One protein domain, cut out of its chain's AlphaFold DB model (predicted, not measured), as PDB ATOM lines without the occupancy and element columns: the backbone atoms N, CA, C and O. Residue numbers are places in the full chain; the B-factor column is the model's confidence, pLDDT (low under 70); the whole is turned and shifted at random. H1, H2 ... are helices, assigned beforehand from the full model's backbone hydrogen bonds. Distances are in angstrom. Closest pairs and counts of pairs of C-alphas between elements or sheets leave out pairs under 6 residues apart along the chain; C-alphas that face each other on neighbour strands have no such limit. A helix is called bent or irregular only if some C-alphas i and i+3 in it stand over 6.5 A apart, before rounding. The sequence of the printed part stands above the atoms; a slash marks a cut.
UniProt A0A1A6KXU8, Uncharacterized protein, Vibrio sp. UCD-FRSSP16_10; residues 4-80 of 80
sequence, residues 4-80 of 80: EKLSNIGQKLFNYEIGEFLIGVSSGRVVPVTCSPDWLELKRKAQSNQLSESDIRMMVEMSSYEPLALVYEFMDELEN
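AT A GLANCE: This is residues 4 to 80 of the 80 residues of an uncharacterized protein of Vibrio sp. UCD-FRSSP16_10 (UniProt A0A1A6KXU8). One long, bent helix, H1, runs along most of an elongated domain, with three shorter helices over one side of it: H2 packs steeply on its second arm H1b, H4 folds back side by side with its first arm H1a, and H3 sits between H2 and H4, touching both and nearest the middle of the domain. The 77 printed residues hold four named helices, H1 to H4 in chain order, and no named strand: all helix. The whole is compact, with a radius of gyration of the C-alphas of 12.7 A, and spans 38 by 21 by 19 A.

HOW THE PARTS SIT: Start at H1, residues 4 to 27, assigned as one helix by its hydrogen bonds but bent: C-alphas 16 and 19 are 6.7 A apart. Its arms, H1a, residues 4 to 16, and H1b, residues 19 to 27, stand at a shallow tilt of 30 degrees. H1b touches H2, residues 37 to 47, at a steep tilt of 62 degrees; the closest C-alphas, of Ser 26 and Gln 47, are 6.3 A apart. H2 touches H3, residues 53 to 63, at a steep tilt of 56 degrees, closest at C-alphas of Leu 42 and Asp 55, 6.7 A. H4, residues 66 to 79, touches H3 with residues 66 to 72 alone, closest at C-alphas of Val 60 and Ala 69, 6.3 A. H4 touches H1a, opposite ways at a shallow tilt of 22 degrees, closest at C-alphas of Gly 10 and Met 75, 5.9 A. Helix packing is mostly crossed, with one of four tilts shallow. Every O i to N i+4 pair is within hydrogen-bond range in H1a, H1b, H3 and H4; in H2, 6 of 7 are.

IN THESE COORDINATES: Find C-alpha 4 at (246.833, 170.387, 402.538); H1a runs 18.5 A from there, and H1b 12.2 A. H2 measures 16.2 A and H3 15.4 A. H4 runs 20.3 A to C-alpha 79 at (254.085, 162.398, 401.173).

THE WHOLE: The C-alphas of Lys 5 and Pro 37, the two farthest apart, are 39.1 A apart. The printed part has no cut, and no link is long. Residue 80, the chain's last, is under 70 in pLDDT.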
ATOM      1  N   GLU A   4     246.674 169.319 403.528       88.31
ATOM      2  CA  GLU A   4     246.833 170.387 402.538       88.31
ATOM      3  C   GLU A   4     247.462 171.642 403.161       88.31
ATOM      4  O   GLU A   4     248.310 172.306 402.564       88.31
ATOM      5  N   LYS A   5     247.093 171.973 404.404       91.94
ATOM      6  CA  LYS A   5     247.684 173.117 405.116       91.94
ATOM      7  C   LYS A   5     249.143 172.858 405.466       91.94
ATOM      8  O   LYS A   5     249.943 173.781 405.376       91.94
ATOM      9  N   LEU A   6     249.476 171.629 405.848       92.38
ATOM     10  CA  LEU A   6     250.846 171.208 406.134       92.38
ATOM     11  C   LEU A   6     251.741 171.289 404.892       92.38
ATOM     12  O   LEU A   6     252.789 171.928 404.948       92.38
ATOM     13  N   SER A   7     251.282 170.750 403.760       91.62
ATOM     14  CA  SER A   7     251.999 170.836 402.481       91.62
ATOM     15  C   SER A   7     252.216 172.298 402.059       91.62
ATOM     16  O   SER A   7     253.335 172.716 401.755       91.62
ATOM     17  N   ASN A   8     251.179 173.134 402.187       94.12
ATOM     18  CA  ASN A   8     251.284 174.572 401.929       94.12
ATOM     19  C   ASN A   8     252.291 175.291 402.843       94.12
ATOM     20  O   ASN A   8     252.918 176.266 402.423       94.12
ATOM     21  N   ILE A   9     252.426 174.864 404.102       94.62
ATOM     22  CA  ILE A   9     253.435 175.404 405.023       94.62
ATOM     23  C   ILE A   9     254.837 174.999 404.553       94.62
ATOM     24  O   ILE A   9     255.699 175.872 404.471       94.62
ATOM     25  N   GLY A  10     255.043 173.734 404.177       93.88
ATOM     26  CA  GLY A  10     256.325 173.232 403.669       93.88
ATOM     27  C   GLY A  10     256.806 174.016 402.453       93.88
ATOM     28  O   GLY A  10     257.901 174.574 402.465       93.88
ATOM     29  N   GLN A  11     255.930 174.205 401.464       94.38
ATOM     30  CA  GLN A  11     256.263 174.983 400.270       94.38
ATOM     31  C   GLN A  11     256.633 176.440 400.591       94.38
ATOM     32  O   GLN A  11     257.519 177.022 399.965       94.38
ATOM     33  N   LYS A  12     255.958 177.061 401.568       95.69
ATOM     34  CA  LYS A  12     256.274 178.433 401.993       95.69
ATOM     35  C   LYS A  12     257.617 178.522 402.706       95.69
ATOM     36  O   LYS A  12     258.343 179.481 402.458       95.69
ATOM     37  N   LEU A  13     257.939 177.549 403.558       96.12
ATOM     38  CA  LEU A  13     259.241 177.465 404.220       96.12
ATOM     39  C   LEU A  13     260.358 177.276 403.190       96.12
ATOM     40  O   LEU A  13     261.343 178.007 403.224       96.12
ATOM     41  N   PHE A  14     260.156 176.393 402.211       96.12
ATOM     42  CA  PHE A  14     261.100 176.204 401.112       96.12
ATOM     43  C   PHE A  14     261.363 177.512 400.359       96.12
ATOM     44  O   PHE A  14     262.508 177.941 400.218       96.12
ATOM     45  N   ASN A  15     260.295 178.188 399.926       94.56
ATOM     46  CA  ASN A  15     260.398 179.444 399.182       94.56
ATOM     47  C   ASN A  15     261.076 180.563 399.988       94.56
ATOM     48  O   ASN A  15     261.673 181.462 399.398       94.56
ATOM     49  N   TYR A  16     260.965 180.529 401.316       95.25
ATOM     50  CA  TYR A  16     261.622 181.481 402.204       95.25
ATOM     51  C   TYR A  16     263.136 181.229 402.289       95.25
ATOM     52  O   TYR A  16     263.921 182.167 402.168       95.25
ATOM     53  N   GLU A  17     263.547 179.969 402.426       94.75
ATOM     54  CA  GLU A  17     264.950 179.596 402.645       94.75
ATOM     55  C   GLU A  17     265.784 179.525 401.357       94.75
ATOM     56  O   GLU A  17     266.983 179.821 401.360       94.75
ATOM     57  N   ILE A  18     265.167 179.157 400.229       95.56
ATOM     58  CA  ILE A  18     265.897 178.853 398.990       95.56
ATOM     59  C   ILE A  18     266.715 180.039 398.462       95.56
ATOM     60  O   ILE A  18     267.816 179.856 397.939       95.56
ATOM     61  N   GLY A  19     266.222 181.267 398.633       93.81
ATOM     62  CA  GLY A  19     266.920 182.473 398.188       93.81
ATOM     63  C   GLY A  19     268.261 182.669 398.899       93.81
ATOM     64  O   GLY A  19     269.299 182.795 398.246       93.81
ATOM     65  N   GLU A  20     268.257 182.641 400.234       93.88
ATOM     66  CA  GLU A  20     269.471 182.800 401.046       93.88
ATOM     67  C   GLU A  20     270.475 181.668 400.817       93.88
ATOM     68  O   GLU A  20     271.691 181.907 400.787       93.88
ATOM     69  N   PHE A  21     269.975 180.453 400.591       96.56
ATOM     70  CA  PHE A  21     270.804 179.315 400.226       96.56
ATOM     71  C   PHE A  21     271.535 179.547 398.898       96.56
ATOM     72  O   PHE A  21     272.766 179.498 398.858       96.56
ATOM     73  N   LEU A  22     270.814 179.874 397.820       95.00
ATOM     74  CA  LEU A  22     271.407 180.078 396.492       95.00
ATOM     75  C   LEU A  22     272.359 181.283 396.447       95.00
ATOM     76  O   LEU A  22     273.407 181.225 395.791       95.00
ATOM     77  N   ILE A  23     272.049 182.354 397.184       94.06
ATOM     78  CA  ILE A  23     272.965 183.488 397.385       94.06
ATOM     79  C   ILE A  23     274.223 183.021 398.126       94.06
ATOM     80  O   ILE A  23     275.346 183.358 397.733       94.06
ATOM     81  N   GLY A  24     274.059 182.214 399.174       95.56
ATOM     82  CA  GLY A  24     275.159 181.640 399.939       95.56
ATOM     83  C   GLY A  24     276.081 180.769 399.084       95.56
ATOM     84  O   GLY A  24     277.300 180.935 399.121       95.56
ATOM     85  N   VAL A  25     275.509 179.904 398.251       94.56
ATOM     86  CA  VAL A  25     276.233 179.058 397.290       94.56
ATOM     87  C   VAL A  25     277.007 179.911 396.282       94.56
ATOM     88  O   VAL A  25     278.205 179.712 396.051       94.56
ATOM     89  N   SER A  26     276.330 180.897 395.690       90.88
ATOM     90  CA  SER A  26     276.902 181.749 394.644       90.88
ATOM     91  C   SER A  26     278.070 182.583 395.172       90.88
ATOM     92  O   SER A  26     279.122 182.648 394.527       90.88
ATOM     93  N   SER A  27     277.920 183.147 396.374       91.56
ATOM     94  CA  SER A  27     278.944 183.938 397.069       91.56
ATOM     95  C   SER A  27     280.071 183.101 397.684       91.56
ATOM     96  O   SER A  27     281.122 183.646 398.007       91.56
ATOM     97  N   GLY A  28     279.890 181.783 397.820       91.50
ATOM     98  CA  GLY A  28     280.843 180.903 398.502       91.50
ATOM     99  C   GLY A  28     280.755 180.945 400.030       91.50
ATOM    100  O   GLY A  28     281.636 180.412 400.693       91.50
ATOM    101  N   ARG A  29     279.701 181.554 400.588       94.38
ATOM    102  CA  ARG A  29     279.348 181.453 402.014       94.38
ATOM    103  C   ARG A  29     278.878 180.040 402.370       94.38
ATOM    104  O   ARG A  29     279.139 179.572 403.470       94.38
ATOM    105  N   VAL A  30     278.196 179.379 401.435       95.56
ATOM    106  CA  VAL A  30     277.818 177.965 401.515       95.56
ATOM    107  C   VAL A  30     278.747 177.179 400.596       95.56
ATOM    108  O   VAL A  30     278.933 177.531 399.428       95.56
ATOM    109  N   VAL A  31     279.356 176.136 401.148       94.69
ATOM    110  CA  VAL A  31     280.361 175.279 400.507       94.69
ATOM    111  C   VAL A  31     280.085 173.826 400.899       94.69
ATOM    112  O   VAL A  31     279.425 173.601 401.914       94.69
ATOM    113  N   PRO A  32     280.551 172.832 400.129       95.81
ATOM    114  CA  PRO A  32     280.300 171.449 400.471       95.81
ATOM    115  C   PRO A  32     281.195 171.043 401.648       95.81
ATOM    116  O   PRO A  32     282.335 171.502 401.756       95.81
ATOM    117  N   VAL A  33     280.703 170.149 402.502       93.44
ATOM    118  CA  VAL A  33     281.464 169.592 403.633       93.44
ATOM    119  C   VAL A  33     282.661 168.777 403.135       93.44
ATOM    120  O   VAL A  33     283.718 168.750 403.763       93.44
ATOM    121  N   THR A  34     282.525 168.155 401.963       84.94
ATOM    122  CA  THR A  34     283.585 167.399 401.292       84.94
ATOM    123  C   THR A  34     283.866 167.962 399.903       84.94
ATOM    124  O   THR A  34     282.936 168.265 399.154       84.94
ATOM    125  N   CYS A  35     285.140 168.047 399.506       78.00
ATOM    126  CA  CYS A  35     285.504 168.420 398.139       78.00
ATOM    127  C   CYS A  35     284.933 167.410 397.133       78.00
ATOM    128  O   CYS A  35     285.387 166.270 397.073       78.00
ATOM    129  N   SER A  36     283.982 167.857 396.313       83.06
ATOM    130  CA  SER A  36     283.425 167.090 395.201       83.06
ATOM    131  C   SER A  36     283.529 167.898 393.898       83.06
ATOM    132  O   SER A  36     283.206 169.091 393.900       83.06
ATOM    133  N   PRO A  37     283.962 167.277 392.784       81.69
ATOM    134  CA  PRO A  37     283.920 167.890 391.456       81.69
ATOM    135  C   PRO A  37     282.511 168.349 391.057       81.69
ATOM    136  O   PRO A  37     282.364 169.390 390.411       81.69
ATOM    137  N   ASP A  38     281.486 167.623 391.506       89.62
ATOM    138  CA  ASP A  38     280.083 167.874 391.168       89.62
ATOM    139  C   ASP A  38     279.599 169.210 391.742       89.62
ATOM    140  O   ASP A  38     278.797 169.910 391.126       89.62
ATOM    141  N   TRP A  39     280.166 169.642 392.877       94.06
ATOM    142  CA  TRP A  39     279.834 170.931 393.486       94.06
ATOM    143  C   TRP A  39     280.127 172.111 392.557       94.06
ATOM    144  O   TRP A  39     279.364 173.074 392.504       94.06
ATOM    145  N   LEU A  40     281.238 172.060 391.815       91.62
ATOM    146  CA  LEU A  40     281.604 173.143 390.901       91.62
ATOM    147  C   LEU A  40     280.637 173.224 389.720       91.62
ATOM    148  O   LEU A  40     280.337 174.321 389.246       91.62
ATOM    149  N   GLU A  41     280.142 172.085 389.241       92.75
ATOM    150  CA  GLU A  41     279.109 172.056 388.212       92.75
ATOM    151  C   GLU A  41     277.780 172.603 388.739       92.75
ATOM    152  O   GLU A  41     277.220 173.516 388.132       92.75
ATOM    153  N   LEU A  42     277.333 172.128 389.900       94.25
ATOM    154  CA  LEU A  42     276.108 172.587 390.550       94.25
ATOM    155  C   LEU A  42     276.147 174.087 390.858       94.25
ATOM    156  O   LEU A  42     275.198 174.812 390.566       94.25
ATOM    157  N   LYS A  43     277.283 174.601 391.343       93.81
ATOM    158  CA  LYS A  43     277.486 176.040 391.546       93.81
ATOM    159  C   LYS A  43     277.360 176.830 390.240       93.81
ATOM    160  O   LYS A  43     276.769 177.907 390.243       93.81
ATOM    161  N   ARG A  44     277.880 176.313 389.120       92.38
ATOM    162  CA  ARG A  44     277.711 176.959 387.805       92.38
ATOM    163  C   ARG A  44     276.248 176.967 387.365       92.38
ATOM    164  O   ARG A  44     275.783 178.012 386.922       92.38
ATOM    165  N   LYS A  45     275.520 175.858 387.546       93.56
ATOM    166  CA  LYS A  45     274.071 175.790 387.282       93.56
ATOM    167  C   LYS A  45     273.282 176.781 388.145       93.56
ATOM    168  O   LYS A  45     272.369 177.430 387.646       93.56
ATOM    169  N   ALA A  46     273.659 176.941 389.416       91.31
ATOM    170  CA  ALA A  46     273.055 177.919 390.323       91.31
ATOM    171  C   ALA A  46     273.221 179.351 389.801       91.31
ATOM    172  O   ALA A  46     272.261 180.114 389.738       91.31
ATOM    173  N   GLN A  47     274.429 179.692 389.355       89.50
ATOM    174  CA  GLN A  47     274.743 181.011 388.804       89.50
ATOM    175  C   GLN A  47     274.059 181.283 387.455       89.50
ATOM    176  O   GLN A  47     273.771 182.439 387.150       89.50
ATOM    177  N   SER A  48     273.788 180.248 386.652       91.00
ATOM    178  CA  SER A  48     273.047 180.361 385.388       91.00
ATOM    179  C   SER A  48     271.529 180.203 385.536       91.00
ATOM    180  O   SER A  48     270.821 180.274 384.533       91.00
ATOM    181  N   ASN A  49     271.021 180.016 386.760       86.69
ATOM    182  CA  ASN A  49     269.610 179.750 387.055       86.69
ATOM    183  C   ASN A  49     269.050 178.512 386.315       86.69
ATOM    184  O   ASN A  49     267.912 178.507 385.848       86.69
ATOM    185  N   GLN A  50     269.872 177.466 386.182       92.56
ATOM    186  CA  GLN A  50     269.563 176.201 385.498       92.56
ATOM    187  C   GLN A  50     269.523 175.014 386.474       92.56
ATOM    188  O   GLN A  50     269.923 173.903 386.126       92.56
ATOM    189  N   LEU A  51     269.091 175.254 387.713       92.50
ATOM    190  CA  LEU A  51     268.946 174.207 388.719       92.50
ATOM    191  C   LEU A  51     267.581 173.531 388.607       92.50
ATOM    192  O   LEU A  51     266.549 174.199 388.543       92.50
ATOM    193  N   SER A  52     267.588 172.204 388.644       94.50
ATOM    194  CA  SER A  52     266.412 171.417 389.001       94.50
ATOM    195  C   SER A  52     266.269 171.320 390.523       94.50
ATOM    196  O   SER A  52     267.219 171.556 391.270       94.50
ATOM    197  N   GLU A  53     265.098 170.903 390.994       91.62
ATOM    198  CA  GLU A  53     264.882 170.579 392.409       91.62
ATOM    199  C   GLU A  53     265.869 169.514 392.915       91.62
ATOM    200  O   GLU A  53     266.454 169.666 393.985       91.62
ATOM    201  N   SER A  54     266.150 168.493 392.096       93.75
ATOM    202  CA  SER A  54     267.136 167.460 392.431       93.75
ATOM    203  C   SER A  54     268.556 168.011 392.582       93.75
ATOM    204  O   SER A  54     269.275 167.597 393.490       93.75
ATOM    205  N   ASP A  55     268.944 168.995 391.757       95.44
ATOM    206  CA  ASP A  55     270.232 169.673 391.908       95.44
ATOM    207  C   ASP A  55     270.271 170.426 393.248       95.44
ATOM    208  O   ASP A  55     271.255 170.337 393.975       95.44
ATOM    209  N   ILE A  56     269.195 171.136 393.611       95.38
ATOM    210  CA  ILE A  56     269.110 171.881 394.877       95.38
ATOM    211  C   ILE A  56     269.213 170.928 396.069       95.38
ATOM    212  O   ILE A  56     270.000 171.190 396.978       95.38
ATOM    213  N   ARG A  57     268.450 169.828 396.073       95.38
ATOM    214  CA  ARG A  57     268.489 168.825 397.148       95.38
ATOM    215  C   ARG A  57     269.898 168.244 397.303       95.38
ATOM    216  O   ARG A  57     270.439 168.264 398.405       95.38
ATOM    217  N   MET A  58     270.551 167.880 396.197       95.00
ATOM    218  CA  MET A  58     271.945 167.423 396.208       95.00
ATOM    219  C   MET A  58     272.896 168.483 396.787       95.00
ATOM    220  O   MET A  58     273.758 168.170 397.604       95.00
ATOM    221  N   MET A  59     272.737 169.761 396.424       95.75
ATOM    222  CA  MET A  59     273.560 170.835 396.993       95.75
ATOM    223  C   MET A  59     273.341 171.013 398.502       95.75
ATOM    224  O   MET A  59     274.303 171.271 399.233       95.75
ATOM    225  N   VAL A  60     272.098 170.896 398.973       96.19
ATOM    226  CA  VAL A  60     271.750 170.982 400.399       96.19
ATOM    227  C   VAL A  60     272.405 169.843 401.176       96.19
ATOM    228  O   VAL A  60     273.061 170.106 402.182       96.19
ATOM    229  N   GLU A  61     272.329 168.613 400.666       94.31
ATOM    230  CA  GLU A  61     272.985 167.440 401.256       94.31
ATOM    231  C   GLU A  61     274.508 167.618 401.318       94.31
ATOM    232  O   GLU A  61     275.118 167.483 402.382       94.31
ATOM    233  N   MET A  62     275.131 168.006 400.199       95.06
ATOM    234  CA  MET A  62     276.584 168.183 400.103       95.06
ATOM    235  C   MET A  62     277.128 169.266 401.039       95.06
ATOM    236  O   MET A  62     278.272 169.167 401.484       95.06
ATOM    237  N   SER A  63     276.348 170.318 401.295       95.12
ATOM    238  CA  SER A  63     276.728 171.437 402.170       95.12
ATOM    239  C   SER A  63     276.231 171.297 403.605       95.12
ATOM    240  O   SER A  63     276.603 172.112 404.448       95.12
ATOM    241  N   SER A  64     275.417 170.274 403.885       93.81
ATOM    242  CA  SER A  64     274.723 170.099 405.164       93.81
ATOM    243  C   SER A  64     273.995 171.378 405.601       93.81
ATOM    244  O   SER A  64     274.069 171.791 406.759       93.81
ATOM    245  N   TYR A  65     273.318 172.038 404.654       96.12
ATOM    246  CA  TYR A  65     272.575 173.269 404.923       96.12
ATOM    247  C   TYR A  65     271.265 172.952 405.654       96.12
ATOM    248  O   TYR A  65     270.220 172.726 405.043       96.12
ATOM    249  N   GLU A  66     271.357 172.930 406.983       95.44
ATOM    250  CA  GLU A  66     270.319 172.459 407.906       95.44
ATOM    251  C   GLU A  66     268.912 173.036 407.653       95.44
ATOM    252  O   GLU A  66     267.976 172.240 407.607       95.44
ATOM    253  N   PRO A  67     268.710 174.350 407.404       95.50
ATOM    254  CA  PRO A  67     267.359 174.886 407.229       95.50
ATOM    255  C   PRO A  67     266.581 174.225 406.087       95.50
ATOM    256  O   PRO A  67     265.435 173.828 406.275       95.50
ATOM    257  N   LEU A  68     267.201 174.056 404.913       96.56
ATOM    258  CA  LEU A  68     266.538 173.392 403.785       96.56
ATOM    259  C   LEU A  68     266.486 171.876 403.952       96.56
ATOM    260  O   LEU A  68     265.532 171.271 403.476       96.56
ATOM    261  N   ALA A  69     267.470 171.268 404.622       96.31
ATOM    262  CA  ALA A  69     267.442 169.835 404.905       96.31
ATOM    263  C   ALA A  69     266.201 169.470 405.736       96.31
ATOM    264  O   ALA A  69     265.442 168.590 405.343       96.31
ATOM    265  N   LEU A  70     265.920 170.232 406.798       96.19
ATOM    266  CA  LEU A  70     264.727 170.049 407.629       96.19
ATOM    267  C   LEU A  70     263.422 170.288 406.861       96.19
ATOM    268  O   LEU A  70     262.426 169.612 407.102       96.19
ATOM    269  N   VAL A  71     263.405 171.253 405.935       95.94
ATOM    270  CA  VAL A  71     262.229 171.495 405.085       95.94
ATOM    271  C   VAL A  71     261.973 170.310 404.156       95.94
ATOM    272  O   VAL A  71     260.825 169.897 404.018       95.94
ATOM    273  N   TYR A  72     263.022 169.744 403.557       95.62
ATOM    274  CA  TYR A  72     262.906 168.545 402.728       95.62
ATOM    275  C   TYR A  72     262.447 167.328 403.533       95.62
ATOM    276  O   TYR A  72     261.539 166.637 403.084       95.62
ATOM    277  N   GLU A  73     263.003 167.102 404.725       95.12
ATOM    278  CA  GLU A  73     262.555 166.031 405.628       95.12
ATOM    279  C   GLU A  73     261.071 166.182 405.979       95.12
ATOM    280  O   GLU A  73     260.296 165.239 405.838       95.12
ATOM    281  N   PHE A  74     260.646 167.392 406.355       94.06
ATOM    282  CA  PHE A  74     259.246 167.684 406.646       94.06
ATOM    283  C   PHE A  74     258.331 167.421 405.444       94.06
ATOM    284  O   PHE A  74     257.250 166.864 405.610       94.06
ATOM    285  N   MET A  75     258.731 167.834 404.239       93.19
ATOM    286  CA  MET A  75     257.939 167.603 403.029       93.19
ATOM    287  C   MET A  75     257.851 166.109 402.689       93.19
ATOM    288  O   MET A  75     256.756 165.632 402.403       93.19
ATOM    289  N   ASP A  76     258.954 165.366 402.814       93.25
ATOM    290  CA  ASP A  76     258.990 163.919 402.581       93.25
ATOM    291  C   ASP A  76     258.091 163.162 403.578       93.25
ATOM    292  O   ASP A  76     257.403 162.212 403.212       93.25
ATOM    293  N   GLU A  77     258.035 163.590 404.843       92.75
ATOM    294  CA  GLU A  77     257.135 163.007 405.850       92.75
ATOM    295  C   GLU A  77     255.645 163.211 405.536       92.75
ATOM    296  O   GLU A  77     254.819 162.422 405.989       92.75
ATOM    297  N   LEU A  78     255.278 164.246 404.772       89.38
ATOM    298  CA  LEU A  78     253.886 164.508 404.384       89.38
ATOM    299  C   LEU A  78     253.423 163.694 403.174       89.38
ATOM    300  O   LEU A  78     252.215 163.560 402.966       89.38
ATOM    301  N   GLU A  79     254.360 163.212 402.361       82.31
ATOM    302  CA  GLU A  79     254.085 162.398 401.173       82.31
ATOM    303  C   GLU A  79     254.021 160.890 401.482       82.31
ATOM    304  O   GLU A  79     253.571 160.113 400.634       82.31
ATOM    305  N   ASN A  80     254.434 160.490 402.693       64.31
ATOM    306  CA  ASN A  80     254.372 159.122 403.225       64.31
ATOM    307  C   ASN A  80     253.029 158.796 403.901       64.31
ATOM    308  O   ASN A  80     252.598 157.623 403.791       64.31
TER     309      ASN A  80